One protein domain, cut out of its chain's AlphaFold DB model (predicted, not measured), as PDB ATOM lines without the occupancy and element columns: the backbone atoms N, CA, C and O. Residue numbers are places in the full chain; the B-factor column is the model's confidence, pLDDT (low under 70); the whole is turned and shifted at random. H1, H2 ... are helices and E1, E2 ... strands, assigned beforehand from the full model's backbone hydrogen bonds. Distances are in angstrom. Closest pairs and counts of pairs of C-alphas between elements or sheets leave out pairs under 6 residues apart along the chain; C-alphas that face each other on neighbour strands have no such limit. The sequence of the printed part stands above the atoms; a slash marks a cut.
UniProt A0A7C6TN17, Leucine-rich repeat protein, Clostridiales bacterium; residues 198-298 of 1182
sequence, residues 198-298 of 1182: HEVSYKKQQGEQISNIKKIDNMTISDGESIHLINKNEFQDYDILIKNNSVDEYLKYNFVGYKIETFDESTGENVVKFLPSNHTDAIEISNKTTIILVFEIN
ATOM      1  N   HIS A 198      96.520 136.499  86.766       83.56
ATOM      2  CA  HIS A 198      97.704 137.337  86.946       83.56
ATOM      3  C   HIS A 198      98.573 137.350  85.702       83.56
ATOM      4  O   HIS A 198      98.690 136.347  85.002       83.56
ATOM      5  N   GLU A 199      99.246 138.472  85.473       86.44
ATOM      6  CA  GLU A 199     100.278 138.596  84.448       86.44
ATOM      7  C   GLU A 199     101.636 138.137  85.003       86.44
ATOM      8  O   GLU A 199     102.083 138.623  86.047       86.44
ATOM      9  N   VAL A 200     102.312 137.239  84.283       88.31
ATOM     10  CA  VAL A 200     103.707 136.856  84.534       88.31
ATOM     11  C   VAL A 200     104.564 137.243  83.331       88.31
ATOM     12  O   VAL A 200     104.278 136.852  82.202       88.31
ATOM     13  N   SER A 201     105.628 138.015  83.572       89.12
ATOM     14  CA  SER A 201     106.556 138.479  82.528       89.12
ATOM     15  C   SER A 201     107.975 137.956  82.748       89.12
ATOM     16  O   SER A 201     108.457 137.925  83.881       89.12
ATOM     17  N   TYR A 202     108.664 137.590  81.666       89.81
ATOM     18  CA  TYR A 202     110.037 137.079  81.702       89.81
ATOM     19  C   TYR A 202     111.045 138.097  81.146       89.81
ATOM     20  O   TYR A 202     110.857 138.700  80.087       89.81
ATOM     21  N   LYS A 203     112.155 138.280  81.865       89.94
ATOM     22  CA  LYS A 203     113.247 139.203  81.519       89.94
ATOM     23  C   LYS A 203     114.596 138.520  81.729       89.94
ATOM     24  O   LYS A 203     114.715 137.603  82.537       89.94
ATOM     25  N   LYS A 204     115.640 138.996  81.048       89.75
ATOM     26  CA  LYS A 204     117.035 138.617  81.314       89.75
ATOM     27  C   LYS A 204     117.840 139.819  81.796       89.75
ATOM     28  O   LYS A 204     117.758 140.902  81.212       89.75
ATOM     29  N   GLN A 205     118.623 139.609  82.847       89.38
ATOM     30  CA  GLN A 205     119.605 140.544  83.375       89.38
ATOM     31  C   GLN A 205     121.009 140.053  83.006       89.38
ATOM     32  O   GLN A 205     121.414 138.983  83.447       89.38
ATOM     33  N   GLN A 206     121.758 140.826  82.221       83.81
ATOM     34  CA  GLN A 206     123.157 140.558  81.875       83.81
ATOM     35  C   GLN A 206     124.035 141.642  82.519       83.81
ATOM     36  O   GLN A 206     124.102 142.777  82.039       83.81
ATOM     37  N   GLY A 207     124.681 141.314  83.641       75.56
ATOM     38  CA  GLY A 207     125.340 142.307  84.495       75.56
ATOM     39  C   GLY A 207     124.329 143.303  85.077       75.56
ATOM     40  O   GLY A 207     123.411 142.910  85.793       75.56
ATOM     41  N   GLU A 208     124.477 144.590  84.762       74.62
ATOM     42  CA  GLU A 208     123.548 145.654  85.189       74.62
ATOM     43  C   GLU A 208     122.376 145.884  84.214       74.62
ATOM     44  O   GLU A 208     121.427 146.589  84.547       74.62
ATOM     45  N   GLN A 209     122.420 145.322  82.999       79.19
ATOM     46  CA  GLN A 209     121.406 145.568  81.966       79.19
ATOM     47  C   GLN A 209     120.253 144.569  82.071       79.19
ATOM     48  O   GLN A 209     120.489 143.363  82.023       79.19
ATOM     49  N   ILE A 210     119.010 145.055  82.153       85.56
ATOM     50  CA  ILE A 210     117.786 144.236  82.167       85.56
ATOM     51  C   ILE A 210     117.026 144.441  80.852       85.56
ATOM     52  O   ILE A 210     116.836 145.571  80.409       85.56
ATOM     53  N   SER A 211     116.582 143.349  80.227       83.38
ATOM     54  CA  SER A 211     115.874 143.356  78.939       83.38
ATOM     55  C   SER A 211     114.786 142.279  78.879       83.38
ATOM     56  O   SER A 211     114.901 141.241  79.530       83.38
ATOM     57  N   ASN A 212     113.733 142.506  78.090       84.06
ATOM     58  CA  ASN A 212     112.709 141.489  77.822       84.06
ATOM     59  C   ASN A 212     113.280 140.384  76.912       84.06
ATOM     60  O   ASN A 212     114.132 140.650  76.060       84.06
ATOM     61  N   ILE A 213     112.799 139.150  77.068       82.44
ATOM     62  CA  ILE A 213     113.233 138.008  76.250       82.44
ATOM     63  C   ILE A 213     112.320 137.901  75.021       82.44
ATOM     64  O   ILE A 213     111.117 137.725  75.151       82.44
ATOM     65  N   LYS A 214     112.888 138.015  73.812       74.00
ATOM     66  CA  LYS A 214     112.129 138.226  72.558       74.00
ATOM     67  C   LYS A 214     111.135 137.127  72.166       74.00
ATOM     68  O   LYS A 214     110.249 137.418  71.372       74.00
ATOM     69  N   LYS A 215     111.314 135.898  72.651       77.00
ATOM     70  CA  LYS A 215     110.437 134.746  72.376       77.00
ATOM     71  C   LYS A 215     109.480 134.414  73.530       77.00
ATOM     72  O   LYS A 215     108.818 133.384  73.474       77.00
ATOM     73  N   ILE A 216     109.437 135.228  74.588       80.56
ATOM     74  CA  ILE A 216     108.542 135.003  75.727       80.56
ATOM     75  C   ILE A 216     107.628 136.215  75.880       80.56
ATOM     76  O   ILE A 216     108.022 137.239  76.441       80.56
ATOM     77  N   ASP A 217     106.402 136.072  75.389       78.56
ATOM     78  CA  ASP A 217     105.318 137.002  75.686       78.56
ATOM     79  C   ASP A 217     104.860 136.869  77.147       78.56
ATOM     80  O   ASP A 217     105.094 135.857  77.816       78.56
ATOM     81  N   ASN A 218     104.188 137.900  77.662       83.38
ATOM     82  CA  ASN A 218     103.659 137.878  79.024       83.38
ATOM     83  C   ASN A 218     102.514 136.858  79.125       83.38
ATOM     84  O   ASN A 218     101.460 137.020  78.507       83.38
ATOM     85  N   MET A 219     102.704 135.814  79.931       83.31
ATOM     86  CA  MET A 219     101.700 134.773  80.139       83.31
ATOM     87  C   MET A 219     100.670 135.204  81.191       83.31
ATOM     88  O   MET A 219     100.984 135.926  82.135       83.31
ATOM     89  N   THR A 220      99.422 134.756  81.033       84.00
ATOM     90  CA  THR A 220      98.315 135.070  81.951       84.00
ATOM     91  C   THR A 220      97.853 133.796  82.656       84.00
ATOM     92  O   THR A 220      97.425 132.854  81.993       84.00
ATOM     93  N   ILE A 221      97.946 133.763  83.988       81.88
ATOM     94  CA  ILE A 221      97.847 132.544  84.809       81.88
ATOM     95  C   ILE A 221      96.750 132.688  85.857       81.88
ATOM     96  O   ILE A 221      96.591 133.757  86.436       81.88
ATOM     97  N   SER A 222      96.002 131.622  86.122       81.38
ATOM     98  CA  SER A 222      94.958 131.598  87.153       81.38
ATOM     99  C   SER A 222      95.536 131.734  88.569       81.38
ATOM    100  O   SER A 222      96.563 131.139  88.881       81.38
ATOM    101  N   ASP A 223      94.851 132.485  89.433       82.25
ATOM    102  CA  ASP A 223      95.211 132.705  90.843       82.25
ATOM    103  C   ASP A 223      95.430 131.375  91.589       82.25
ATOM    104  O   ASP A 223      94.489 130.591  91.735       82.25
ATOM    105  N   GLY A 224      96.666 131.132  92.043       75.69
ATOM    106  CA  GLY A 224      97.058 129.921  92.776       75.69
ATOM    107  C   GLY A 224      97.546 128.742  91.921       75.69
ATOM    108  O   GLY A 224      97.774 127.668  92.472       75.69
ATOM    109  N   GLU A 225      97.721 128.890  90.600       80.31
ATOM    110  CA  GLU A 225      98.476 127.898  89.816       80.31
ATOM    111  C   GLU A 225      99.991 128.134  89.884       80.31
ATOM    112  O   GLU A 225     100.466 129.263  90.040       80.31
ATOM    113  N   SER A 226     100.755 127.048  89.741       82.44
ATOM    114  CA  SER A 226     102.218 127.057  89.812       82.44
ATOM    115  C   SER A 226     102.867 126.892  88.442       82.44
ATOM    116  O   SER A 226     102.356 126.162  87.594       82.44
ATOM    117  N   ILE A 227     104.033 127.514  88.244       82.69
ATOM    118  CA  ILE A 227     104.844 127.362  87.026       82.69
ATOM    119  C   ILE A 227     106.234 126.824  87.328       82.69
ATOM    120  O   ILE A 227     106.854 127.209  88.320       82.69
ATOM    121  N   HIS A 228     106.762 126.003  86.426       84.56
ATOM    122  CA  HIS A 228     108.192 125.718  86.394       84.56
ATOM    123  C   HIS A 228     108.954 126.917  85.821       84.56
ATOM    124  O   HIS A 228     108.463 127.628  84.942       84.56
ATOM    125  N   LEU A 229     110.155 127.148  86.347       86.69
ATOM    126  CA  LEU A 229     111.065 128.171  85.845       86.69
ATOM    127  C   LEU A 229     111.855 127.622  84.656       86.69
ATOM    128  O   LEU A 229     112.335 126.492  84.708       86.69
ATOM    129  N   ILE A 230     112.007 128.450  83.619       83.19
ATOM    130  CA  ILE A 230     112.701 128.099  82.373       83.19
ATOM    131  C   ILE A 230     114.112 127.590  82.672       83.19
ATOM    132  O   ILE A 230     114.948 128.327  83.198       83.19
ATOM    133  N   ASN A 231     114.381 126.342  82.310       79.31
ATOM    134  CA  ASN A 231     115.629 125.657  82.598       79.31
ATOM    135  C   ASN A 231     116.771 126.202  81.722       79.31
ATOM    136  O   ASN A 231     116.572 126.581  80.569       79.31
ATOM    137  N   LYS A 232     118.012 126.154  82.224       76.44
ATOM    138  CA  LYS A 232     119.226 126.476  81.455       76.44
ATOM    139  C   LYS A 232     119.310 125.734  80.112       76.44
ATOM    140  O   LYS A 232     119.850 126.283  79.153       76.44
ATOM    141  N   ASN A 233     118.785 124.511  80.038       72.12
ATOM    142  CA  ASN A 233     118.750 123.725  78.802       72.12
ATOM    143  C   ASN A 233     117.846 124.357  77.724       72.12
ATOM    144  O   ASN A 233     118.185 124.302  76.545       72.12
ATOM    145  N   GLU A 234     116.767 125.025  78.137       73.50
ATOM    146  CA  GLU A 234     115.736 125.644  77.285       73.50
ATOM    147  C   GLU A 234     116.126 127.069  76.831       73.50
ATOM    148  O   GLU A 234     115.436 127.715  76.042       73.50
ATOM    149  N   PHE A 235     117.262 127.602  77.302       80.38
ATOM    150  CA  PHE A 235     117.720 128.962  76.968       80.38
ATOM    151  C   PHE A 235     118.001 129.179  75.473       80.38
ATOM    152  O   PHE A 235     118.025 130.328  75.019       80.38
ATOM    153  N   GLN A 236     118.209 128.097  74.720       67.62
ATOM    154  CA  GLN A 236     118.347 128.122  73.264       67.62
ATOM    155  C   GLN A 236     116.985 128.288  72.581       67.62
ATOM    156  O   GLN A 236     116.860 129.092  71.658       67.62
ATOM    157  N   ASP A 237     115.954 127.600  73.073       71.19
ATOM    158  CA  ASP A 237     114.610 127.632  72.498       71.19
ATOM    159  C   ASP A 237     114.000 129.037  72.598       71.19
ATOM    160  O   ASP A 237     113.427 129.530  71.626       71.19
ATOM    161  N   TYR A 238     114.236 129.733  73.717       70.00
ATOM    162  CA  TYR A 238     113.729 131.081  74.009       70.00
ATOM    163  C   TYR A 238     114.660 132.260  73.615       70.00
ATOM    164  O   TYR A 238     114.385 133.400  73.993       70.00
ATOM    165  N   ASP A 239     115.751 132.044  72.865       68.06
ATOM    166  CA  ASP A 239     116.749 133.083  72.490       68.06
ATOM    167  C   ASP A 239     117.340 133.870  73.693       68.06
ATOM    168  O   ASP A 239     117.706 135.052  73.603       68.06
ATOM    169  N   ILE A 240     117.447 133.224  74.859       73.50
ATOM    170  CA  ILE A 240     117.937 133.857  76.094       73.50
ATOM    171  C   ILE A 240     119.448 134.112  76.009       73.50
ATOM    172  O   ILE A 240     119.914 135.174  76.431       73.50
ATOM    173  N   LEU A 241     120.198 133.195  75.398       66.38
ATOM    174  CA  LEU A 241     121.602 133.367  75.013       66.38
ATOM    175  C   LEU A 241     121.770 132.875  73.567       66.38
ATOM    176  O   LEU A 241     121.413 131.739  73.250       66.38
ATOM    177  N   ILE A 242     122.287 133.732  72.685       57.09
ATOM    178  CA  ILE A 242     122.278 133.516  71.228       57.09
ATOM    179  C   ILE A 242     123.649 133.013  70.741       57.09
ATOM    180  O   ILE A 242     124.696 133.480  71.186       57.09
ATOM    181  N   LYS A 243     123.650 132.071  69.787       47.12
ATOM    182  CA  LYS A 243     124.854 131.395  69.260       47.12
ATOM    183  C   LYS A 243     125.345 131.928  67.897       47.12
ATOM    184  O   LYS A 243     125.987 131.212  67.134       47.12
ATOM    185  N   ASN A 244     125.017 133.176  67.553       41.44
ATOM    186  CA  ASN A 244     125.202 133.709  66.198       41.44
ATOM    187  C   ASN A 244     126.448 134.605  66.049       41.44
ATOM    188  O   ASN A 244     126.520 135.694  66.608       41.44
ATOM    189  N   ASN A 245     127.365 134.185  65.170       42.06
ATOM    190  CA  ASN A 245     128.302 135.031  64.418       42.06
ATOM    191  C   ASN A 245     129.250 135.973  65.198       42.06
ATOM    192  O   ASN A 245     129.442 137.115  64.782       42.06
ATOM    193  N   SER A 246     129.895 135.499  66.274       48.22
ATOM    194  CA  SER A 246     131.350 135.703  66.566       48.22
ATOM    195  C   SER A 246     131.730 135.501  68.036       48.22
ATOM    196  O   SER A 246     132.901 135.268  68.328       48.22
ATOM    197  N   VAL A 247     130.765 135.576  68.956       51.16
ATOM    198  CA  VAL A 247     130.971 135.367  70.397       51.16
ATOM    199  C   VAL A 247     129.860 134.466  70.922       51.16
ATOM    200  O   VAL A 247     128.696 134.858  70.894       51.16
ATOM    201  N   ASP A 248     130.206 133.283  71.428       59.88
ATOM    202  CA  ASP A 248     129.262 132.458  72.183       59.88
ATOM    203  C   ASP A 248     128.882 133.190  73.480       59.88
ATOM    204  O   ASP A 248     129.693 133.288  74.409       59.88
ATOM    205  N   GLU A 249     127.643 133.683  73.594       63.28
ATOM    206  CA  GLU A 249     127.187 134.334  74.833       63.28
ATOM    207  C   GLU A 249     127.283 133.391  76.050       63.28
ATOM    208  O   GLU A 249     127.537 133.853  77.159       63.28
ATOM    209  N   TYR A 250     127.184 132.074  75.827       65.44
ATOM    210  CA  TYR A 250     127.405 131.008  76.813       65.44
ATOM    211  C   TYR A 250     128.844 130.929  77.353       65.44
ATOM    212  O   TYR A 250     129.051 130.464  78.472       65.44
ATOM    213  N   LEU A 251     129.847 131.370  76.582       66.25
ATOM    214  CA  LEU A 251     131.223 131.502  77.072       66.25
ATOM    215  C   LEU A 251     131.434 132.848  77.775       66.25
ATOM    216  O   LEU A 251     132.230 132.934  78.708       66.25
ATOM    217  N   LYS A 252     130.698 133.893  77.378       78.69
ATOM    218  CA  LYS A 252     130.784 135.216  78.008       78.69
ATOM    219  C   LYS A 252     130.086 135.289  79.367       78.69
ATOM    220  O   LYS A 252     130.617 135.939  80.269       78.69
ATOM    221  N   TYR A 253     128.920 134.665  79.513       81.81
ATOM    222  CA  TYR A 253     128.065 134.807  80.689       81.81
ATOM    223  C   TYR A 253     127.738 133.463  81.358       81.81
ATOM    224  O   TYR A 253     127.387 132.494  80.686       81.81
ATOM    225  N   ASN A 254     127.768 133.430  82.691       83.88
ATOM    226  CA  ASN A 254     127.249 132.326  83.498       83.88
ATOM    227  C   ASN A 254     125.846 132.646  84.033       83.88
ATOM    228  O   ASN A 254     125.563 133.787  84.391       83.88
ATOM    229  N   PHE A 255     124.991 131.627  84.139       88.25
ATOM    230  CA  PHE A 255     123.657 131.738  84.728       88.25
ATOM    231  C   PHE A 255     123.702 131.503  86.244       88.25
ATOM    232  O   PHE A 255     124.098 130.429  86.705       88.25
ATOM    233  N   VAL A 256     123.285 132.506  87.017       87.69
ATOM    234  CA  VAL A 256     123.402 132.519  88.486       87.69
ATOM    235  C   VAL A 256     122.098 132.092  89.165       87.69
ATOM    236  O   VAL A 256     122.129 131.451  90.214       87.69
ATOM    237  N   GLY A 257     120.952 132.408  88.560       88.69
ATOM    238  CA  GLY A 257     119.637 132.058  89.092       88.69
ATOM    239  C   GLY A 257     118.530 133.009  88.649       88.69
ATOM    240  O   GLY A 257     118.703 133.813  87.734       88.69
ATOM    241  N   TYR A 258     117.388 132.919  89.318       92.75
ATOM    242  CA  TYR A 258     116.175 133.674  89.023       92.75
ATOM    243  C   TYR A 258     115.898 134.673  90.147       92.75
ATOM    244  O   TYR A 258     115.853 134.313  91.324       92.75
ATOM    245  N   LYS A 259     115.660 135.932  89.789       93.56
ATOM    246  CA  LYS A 259     115.121 136.957  90.681       93.56
ATOM    247  C   LYS A 259     113.635 137.115  90.364       93.56
ATOM    248  O   LYS A 259     113.277 137.587  89.287       93.56
ATOM    249  N   ILE A 260     112.789 136.681  91.289       92.62
ATOM    250  CA  ILE A 260     111.332 136.784  91.216       92.62
ATOM    251  C   ILE A 260     110.922 138.092  91.896       92.62
ATOM    252  O   ILE A 260     111.305 138.330  93.042       92.62
ATOM    253  N   GLU A 261     110.172 138.937  91.199       92.56
ATOM    254  CA  GLU A 261     109.621 140.194  91.710       92.56
ATOM    255  C   GLU A 261     108.092 140.124  91.625       92.56
ATOM    256  O   GLU A 261     107.527 140.160  90.532       92.56
ATOM    257  N   THR A 262     107.419 139.991  92.764       89.75
ATOM    258  CA  THR A 262     105.959 139.848  92.844       89.75
ATOM    259  C   THR A 262     105.354 141.124  93.420       89.75
ATOM    260  O   THR A 262     105.720 141.541  94.519       89.75
ATOM    261  N   PHE A 263     104.443 141.748  92.677       86.62
ATOM    262  CA  PHE A 263     103.762 142.975  93.081       86.62
ATOM    263  C   PHE A 263     102.599 142.643  94.018       86.62
ATOM    264  O   PHE A 263     101.661 141.967  93.609       86.62
ATOM    265  N   ASP A 264     102.648 143.112  95.262       80.62
ATOM    266  CA  ASP A 264     101.570 142.920  96.232       80.62
ATOM    267  C   ASP A 264     100.569 144.080  96.142       80.62
ATOM    268  O   ASP A 264     100.845 145.203  96.564       80.62
ATOM    269  N   GLU A 265      99.374 143.798  95.615       74.56
ATOM    270  CA  GLU A 265      98.295 144.783  95.453       74.56
ATOM    271  C   GLU A 265      97.802 145.379  96.787       74.56
ATOM    272  O   GLU A 265      97.189 146.448  96.790       74.56
ATOM    273  N   SER A 266      98.061 144.717  97.922       73.94
ATOM    274  CA  SER A 266      97.610 145.159  99.247       73.94
ATOM    275  C   SER A 266      98.564 146.140  99.938       73.94
ATOM    276  O   SER A 266      98.115 146.955 100.749       73.94
ATOM    277  N   THR A 267      99.859 146.103  99.600       79.12
ATOM    278  CA  THR A 267     100.884 147.033 100.112       79.12
ATOM    279  C   THR A 267     101.353 148.047  99.068       79.12
ATOM    280  O   THR A 267     101.782 149.140  99.436       79.12
ATOM    281  N   GLY A 268     101.240 147.725  97.776       77.56
ATOM    282  CA  GLY A 268     101.750 148.533  96.666       77.56
ATOM    283  C   GLY A 268     103.255 148.381  96.416       77.56
ATOM    284  O   GLY A 268     103.817 149.151  95.636       77.56
ATOM    285  N   GLU A 269     103.915 147.415  97.062       80.31
ATOM    286  CA  GLU A 269     105.356 147.165  96.941       80.31
ATOM    287  C   GLU A 269     105.662 145.886  96.134       80.31
ATOM    288  O   GLU A 269     104.816 145.012  95.947       80.31
ATOM    289  N   ASN A 270     106.899 145.768  95.637       82.81
ATOM    290  CA  ASN A 270     107.384 144.551  94.978       82.81
ATOM    291  C   ASN A 270     108.190 143.703  95.968       82.81
ATOM    292  O   ASN A 270     109.277 144.100  96.394       82.81
ATOM    293  N   VAL A 271     107.695 142.509  96.281       86.94
ATOM    294  CA  VAL A 271     108.417 141.502  97.066       86.94
ATOM    295  C   VAL A 271     109.433 140.807  96.161       86.94
ATOM    296  O   VAL A 271     109.073 140.265  95.117       86.94
ATOM    297  N   VAL A 272     110.708 140.810  96.557       89.25
ATOM    298  CA  VAL A 272     111.809 140.240  95.762       89.25
ATOM    299  C   VAL A 272     112.356 138.971  96.414       89.25
ATOM    300  O   VAL A 272     112.804 138.998  97.561       89.25
ATOM    301  N   LYS A 273     112.387 137.866  95.662       92.25
ATOM    302  CA  LYS A 273     112.950 136.568  96.067       92.25
ATOM    303  C   LYS A 273     114.015 136.129  95.061       92.25
ATOM    304  O   LYS A 273     113.756 136.119  93.863       92.25
ATOM    305  N   PHE A 274     115.197 135.731  95.531       92.12
ATOM    306  CA  PHE A 274     116.208 135.093  94.681       92.12
ATOM    307  C   PHE A 274     116.151 133.567  94.820       92.12
ATOM    308  O   PHE A 274     115.954 133.047  95.919       92.12
ATOM    309  N   LEU A 275     116.328 132.863  93.705       91.06
ATOM    310  CA  LEU A 275     116.347 131.408  93.583       91.06
ATOM    311  C   LEU A 275     117.604 131.010  92.789       91.06
ATOM    312  O   LEU A 275     117.857 131.616  91.749       91.06
ATOM    313  N   PRO A 276     118.409 130.036  93.241       88.94
ATOM    314  CA  PRO A 276     119.653 129.668  92.565       88.94
ATOM    315  C   PRO A 276     119.399 128.969  91.219       88.94
ATOM    316  O   PRO A 276     118.321 128.424  90.978       88.94
ATOM    317  N   SER A 277     120.408 128.937  90.345       82.94
ATOM    318  CA  SER A 277     120.317 128.333  89.003       82.94
ATOM    319  C   SER A 277     120.084 126.816  88.966       82.94
ATOM    320  O   SER A 277     119.833 126.278  87.890       82.94
ATOM    321  N   ASN A 278     120.126 126.132  90.113       81.25
ATOM    322  CA  ASN A 278     119.778 124.716  90.271       81.25
ATOM    323  C   ASN A 278     118.387 124.478  90.897       81.25
ATOM    324  O   ASN A 278     118.094 123.352  91.289       81.25
ATOM    325  N   HIS A 279     117.546 125.507  91.039       81.00
ATOM    326  CA  HIS A 279     116.176 125.341  91.532       81.00
ATOM    327  C   HIS A 279     115.265 124.736  90.451       81.00
ATOM    328  O   HIS A 279     115.218 125.237  89.326       81.00
ATOM    329  N   THR A 280     114.555 123.665  90.809       74.94
ATOM    330  CA  THR A 280     113.721 122.838  89.915       74.94
ATOM    331  C   THR A 280     112.223 122.920  90.201       74.94
ATOM    332  O   THR A 280     111.408 122.535  89.360       74.94
ATOM    333  N   ASP A 281     111.857 123.380  91.396       81.25
ATOM    334  CA  ASP A 281     110.486 123.313  91.898       81.25
ATOM    335  C   ASP A 281     109.595 124.356  91.209       81.25
ATOM    336  O   ASP A 281     110.056 125.425  90.799       81.25
ATOM    337  N   ALA A 282     108.302 124.057  91.091       80.38
ATOM    338  CA  ALA A 282     107.341 125.019  90.566       80.38
ATOM    339  C   ALA A 282     107.046 126.126  91.597       80.38
ATOM    340  O   ALA A 282     106.904 125.852  92.792       80.38
ATOM    341  N   ILE A 283     106.902 127.373  91.139       86.12
ATOM    342  CA  ILE A 283     106.523 128.517  91.978       86.12
ATOM    343  C   ILE A 283     105.044 128.876  91.788       86.12
ATOM    344  O   ILE A 283     104.580 129.018  90.660       86.12
ATOM    345  N   GLU A 284     104.314 129.024  92.893       86.44
ATOM    346  CA  GLU A 284     102.898 129.418  92.917       86.44
ATOM    347  C   GLU A 284     102.725 130.909  92.572       86.44
ATOM    348  O   GLU A 284     103.443 131.762  93.102       86.44
ATOM    349  N   ILE A 285     101.764 131.233  91.701       86.56
ATOM    350  CA  ILE A 285     101.492 132.598  91.231       86.56
ATOM    351  C   ILE A 285     100.170 133.114  91.821       86.56
ATOM    352  O   ILE A 285      99.075 132.801  91.353       86.56
ATOM    353  N   SER A 286     100.288 133.953  92.852       81.69
ATOM    354  CA  SER A 286      99.164 134.562  93.587       81.69
ATOM    355  C   SER A 286      99.006 136.076  93.372       81.69
ATOM    356  O   SER A 286      97.999 136.649  93.790       81.69
ATOM    357  N   ASN A 287      99.969 136.721  92.700       85.69
ATOM    358  CA  ASN A 287      99.907 138.115  92.241       85.69
ATOM    359  C   ASN A 287     100.727 138.312  90.947       85.69
ATOM    360  O   ASN A 287     101.546 137.461  90.577       85.69
ATOM    361  N   LYS A 288     100.566 139.471  90.289       87.81
ATOM    362  CA  LYS A 288     101.374 139.896  89.131       87.81
ATOM    363  C   LYS A 288     102.876 139.782  89.422       87.81
ATOM    364  O   LYS A 288     103.366 140.327  90.410       87.81
ATOM    365  N   THR A 289     103.610 139.083  88.555       90.31
ATOM    366  CA  THR A 289     104.995 138.663  88.824       90.31
ATOM    367  C   THR A 289     105.929 138.918  87.633       90.31
ATOM    368  O   THR A 289     105.571 138.754  86.470       90.31
ATOM    369  N   THR A 290     107.163 139.329  87.912       91.50
ATOM    370  CA  THR A 290     108.260 139.434  86.943       91.50
ATOM    371  C   THR A 290     109.349 138.432  87.310       91.50
ATOM    372  O   THR A 290     109.776 138.368  88.460       91.50
ATOM    373  N   ILE A 291     109.824 137.666  86.332       91.94
ATOM    374  CA  ILE A 291     110.847 136.635  86.506       91.94
ATOM    375  C   ILE A 291     112.081 137.053  85.718       91.94
ATOM    376  O   ILE A 291     112.065 137.112  84.488       91.94
ATOM    377  N   ILE A 292     113.149 137.390  86.438       92.25
ATOM    378  CA  ILE A 292     114.385 137.921  85.866       92.25
ATOM    379  C   ILE A 292     115.474 136.852  85.956       92.25
ATOM    380  O   ILE A 292     115.943 136.521  87.044       92.25
ATOM    381  N   LEU A 293     115.896 136.321  84.812       91.31
ATOM    382  CA  LEU A 293     117.018 135.389  84.712       91.31
ATOM    383  C   LEU A 293     118.329 136.178  84.840       91.31
ATOM    384  O   LEU A 293     118.584 137.075  84.035       91.31
ATOM    385  N   VAL A 294     119.149 135.867  85.843       90.50
ATOM    386  CA  VAL A 294     120.346 136.641  86.205       90.50
ATOM    387  C   VAL A 294     121.616 135.991  85.656       90.50
ATOM    388  O   VAL A 294     121.921 134.832  85.951       90.50
ATOM    389  N   PHE A 295     122.378 136.770  84.887       88.12
ATOM    390  CA  PHE A 295     123.619 136.367  84.237       88.12
ATOM    391  C   PHE A 295     124.793 137.283  84.616       88.12
ATOM    392  O   PHE A 295     124.718 138.507  84.475       88.12
ATOM    393  N   GLU A 296     125.911 136.683  85.023       88.06
ATOM    394  CA  GLU A 296     127.173 137.367  85.346       88.06
ATOM    395  C   GLU A 296     128.247 137.096  84.285       88.06
ATOM    396  O   GLU A 296     128.225 136.063  83.621       88.06
ATOM    397  N   ILE A 297     129.210 138.008  84.117       85.75
ATOM    398  CA  ILE A 297     130.320 137.836  83.161       85.75
ATOM    399  C   ILE A 297     131.346 136.842  83.723       85.75
ATOM    400  O   ILE A 297     131.859 137.035  84.827       85.75
ATOM    401  N   ASN A 298     131.690 135.821  82.933       84.12
ATOM    402  CA  ASN A 298     132.712 134.832  83.274       84.12
ATOM    403  C   ASN A 298     134.079 135.487  83.506       84.12
ATOM    404  O   ASN A 298     134.476 136.406  82.783       84.12
TER     405      ASN A 298
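This is residues 198 to 298 of the 1182 residues of the protein "Leucine-rich repeat protein" of Clostridiales bacterium (UniProt A0A7C6TN17). A long, strongly twisted sheet makes the body: E1, E8, E5 and E6 run lengthwise side by side, with short E2 and E3 beside different parts of E1 along its other side. Over one face of the sheet, at the end where E1 begins, sits a small two-stranded piece, E4 and E7; at the other end the loop of residues 243 to 248 sticks out. The printed part has 101 residues, with named elements in the order E1 E2 E3 E4 H1 H2 E5 E6 E7 E8, mostly strand. It is compact, with a radius of gyration of the C-alphas of 14.1 A, and spans 47 by 23 by 23 A, only just a rod.

In the branched sheet, E1, residues 198 to 206, and E8, residues 289 to 297, are parallel neighbours, with N 203 and O 291 2.9 A apart, within hydrogen-bond range. On the other side of E8 lies E5, residues 253 to 263, antiparallel to it at 158 degrees, with N 259 and O 292 at 2.8 A. E5 forms a hairpin with the edge strand E6, residues 270 to 276, where N 260 and O 273 are 2.8 A apart. On the side of E1 away from E8, E3, residues 219 to 222, is antiparallel beside residues 198 to 200, with N 200 and O 219 at 2.8 A. On that same side, E2, residues 209 to 212, forms a hairpin with E1 beside residues 203 to 206, with N 204 and O 211 at 2.8 A. The second sheet pairs E4, residues 225 to 227, with E7, residues 283 to 285, antiparallel, with N 227 and O 283 at 2.9 A. The closest C-alphas of E3 and E7 are those of Ile 221 and Ile 285, 7.4 A apart. H1, residues 232 to 235, is not on the branched sheet; H2, residues 249 to 252, only grazes it. Both helices are too short for an O i to N i+4 pair; in each the one O i to N i+3 pair is within range.

E1 begins at C-alpha 198, (97.704, 137.337, 86.946), and is 26.2 A long. E5, 28.5 A long, bends by 58 degrees at residue 256, whose C-alpha is at (123.402, 132.519, 88.486). E6 is 19.4 A long. E8, 26.0 A long, ends at C-alpha 297, (130.320, 137.836, 83.161).

The C-alphas of Ser 246 and Ser 266, the two farthest apart, are 47.9 A apart. The printed part has no cut. The one long link, residues 236 to 248, joins H1 to H2. The mean pLDDT of the printed part is 80.3; residues 236, 239 and 241 to 251 are under 70.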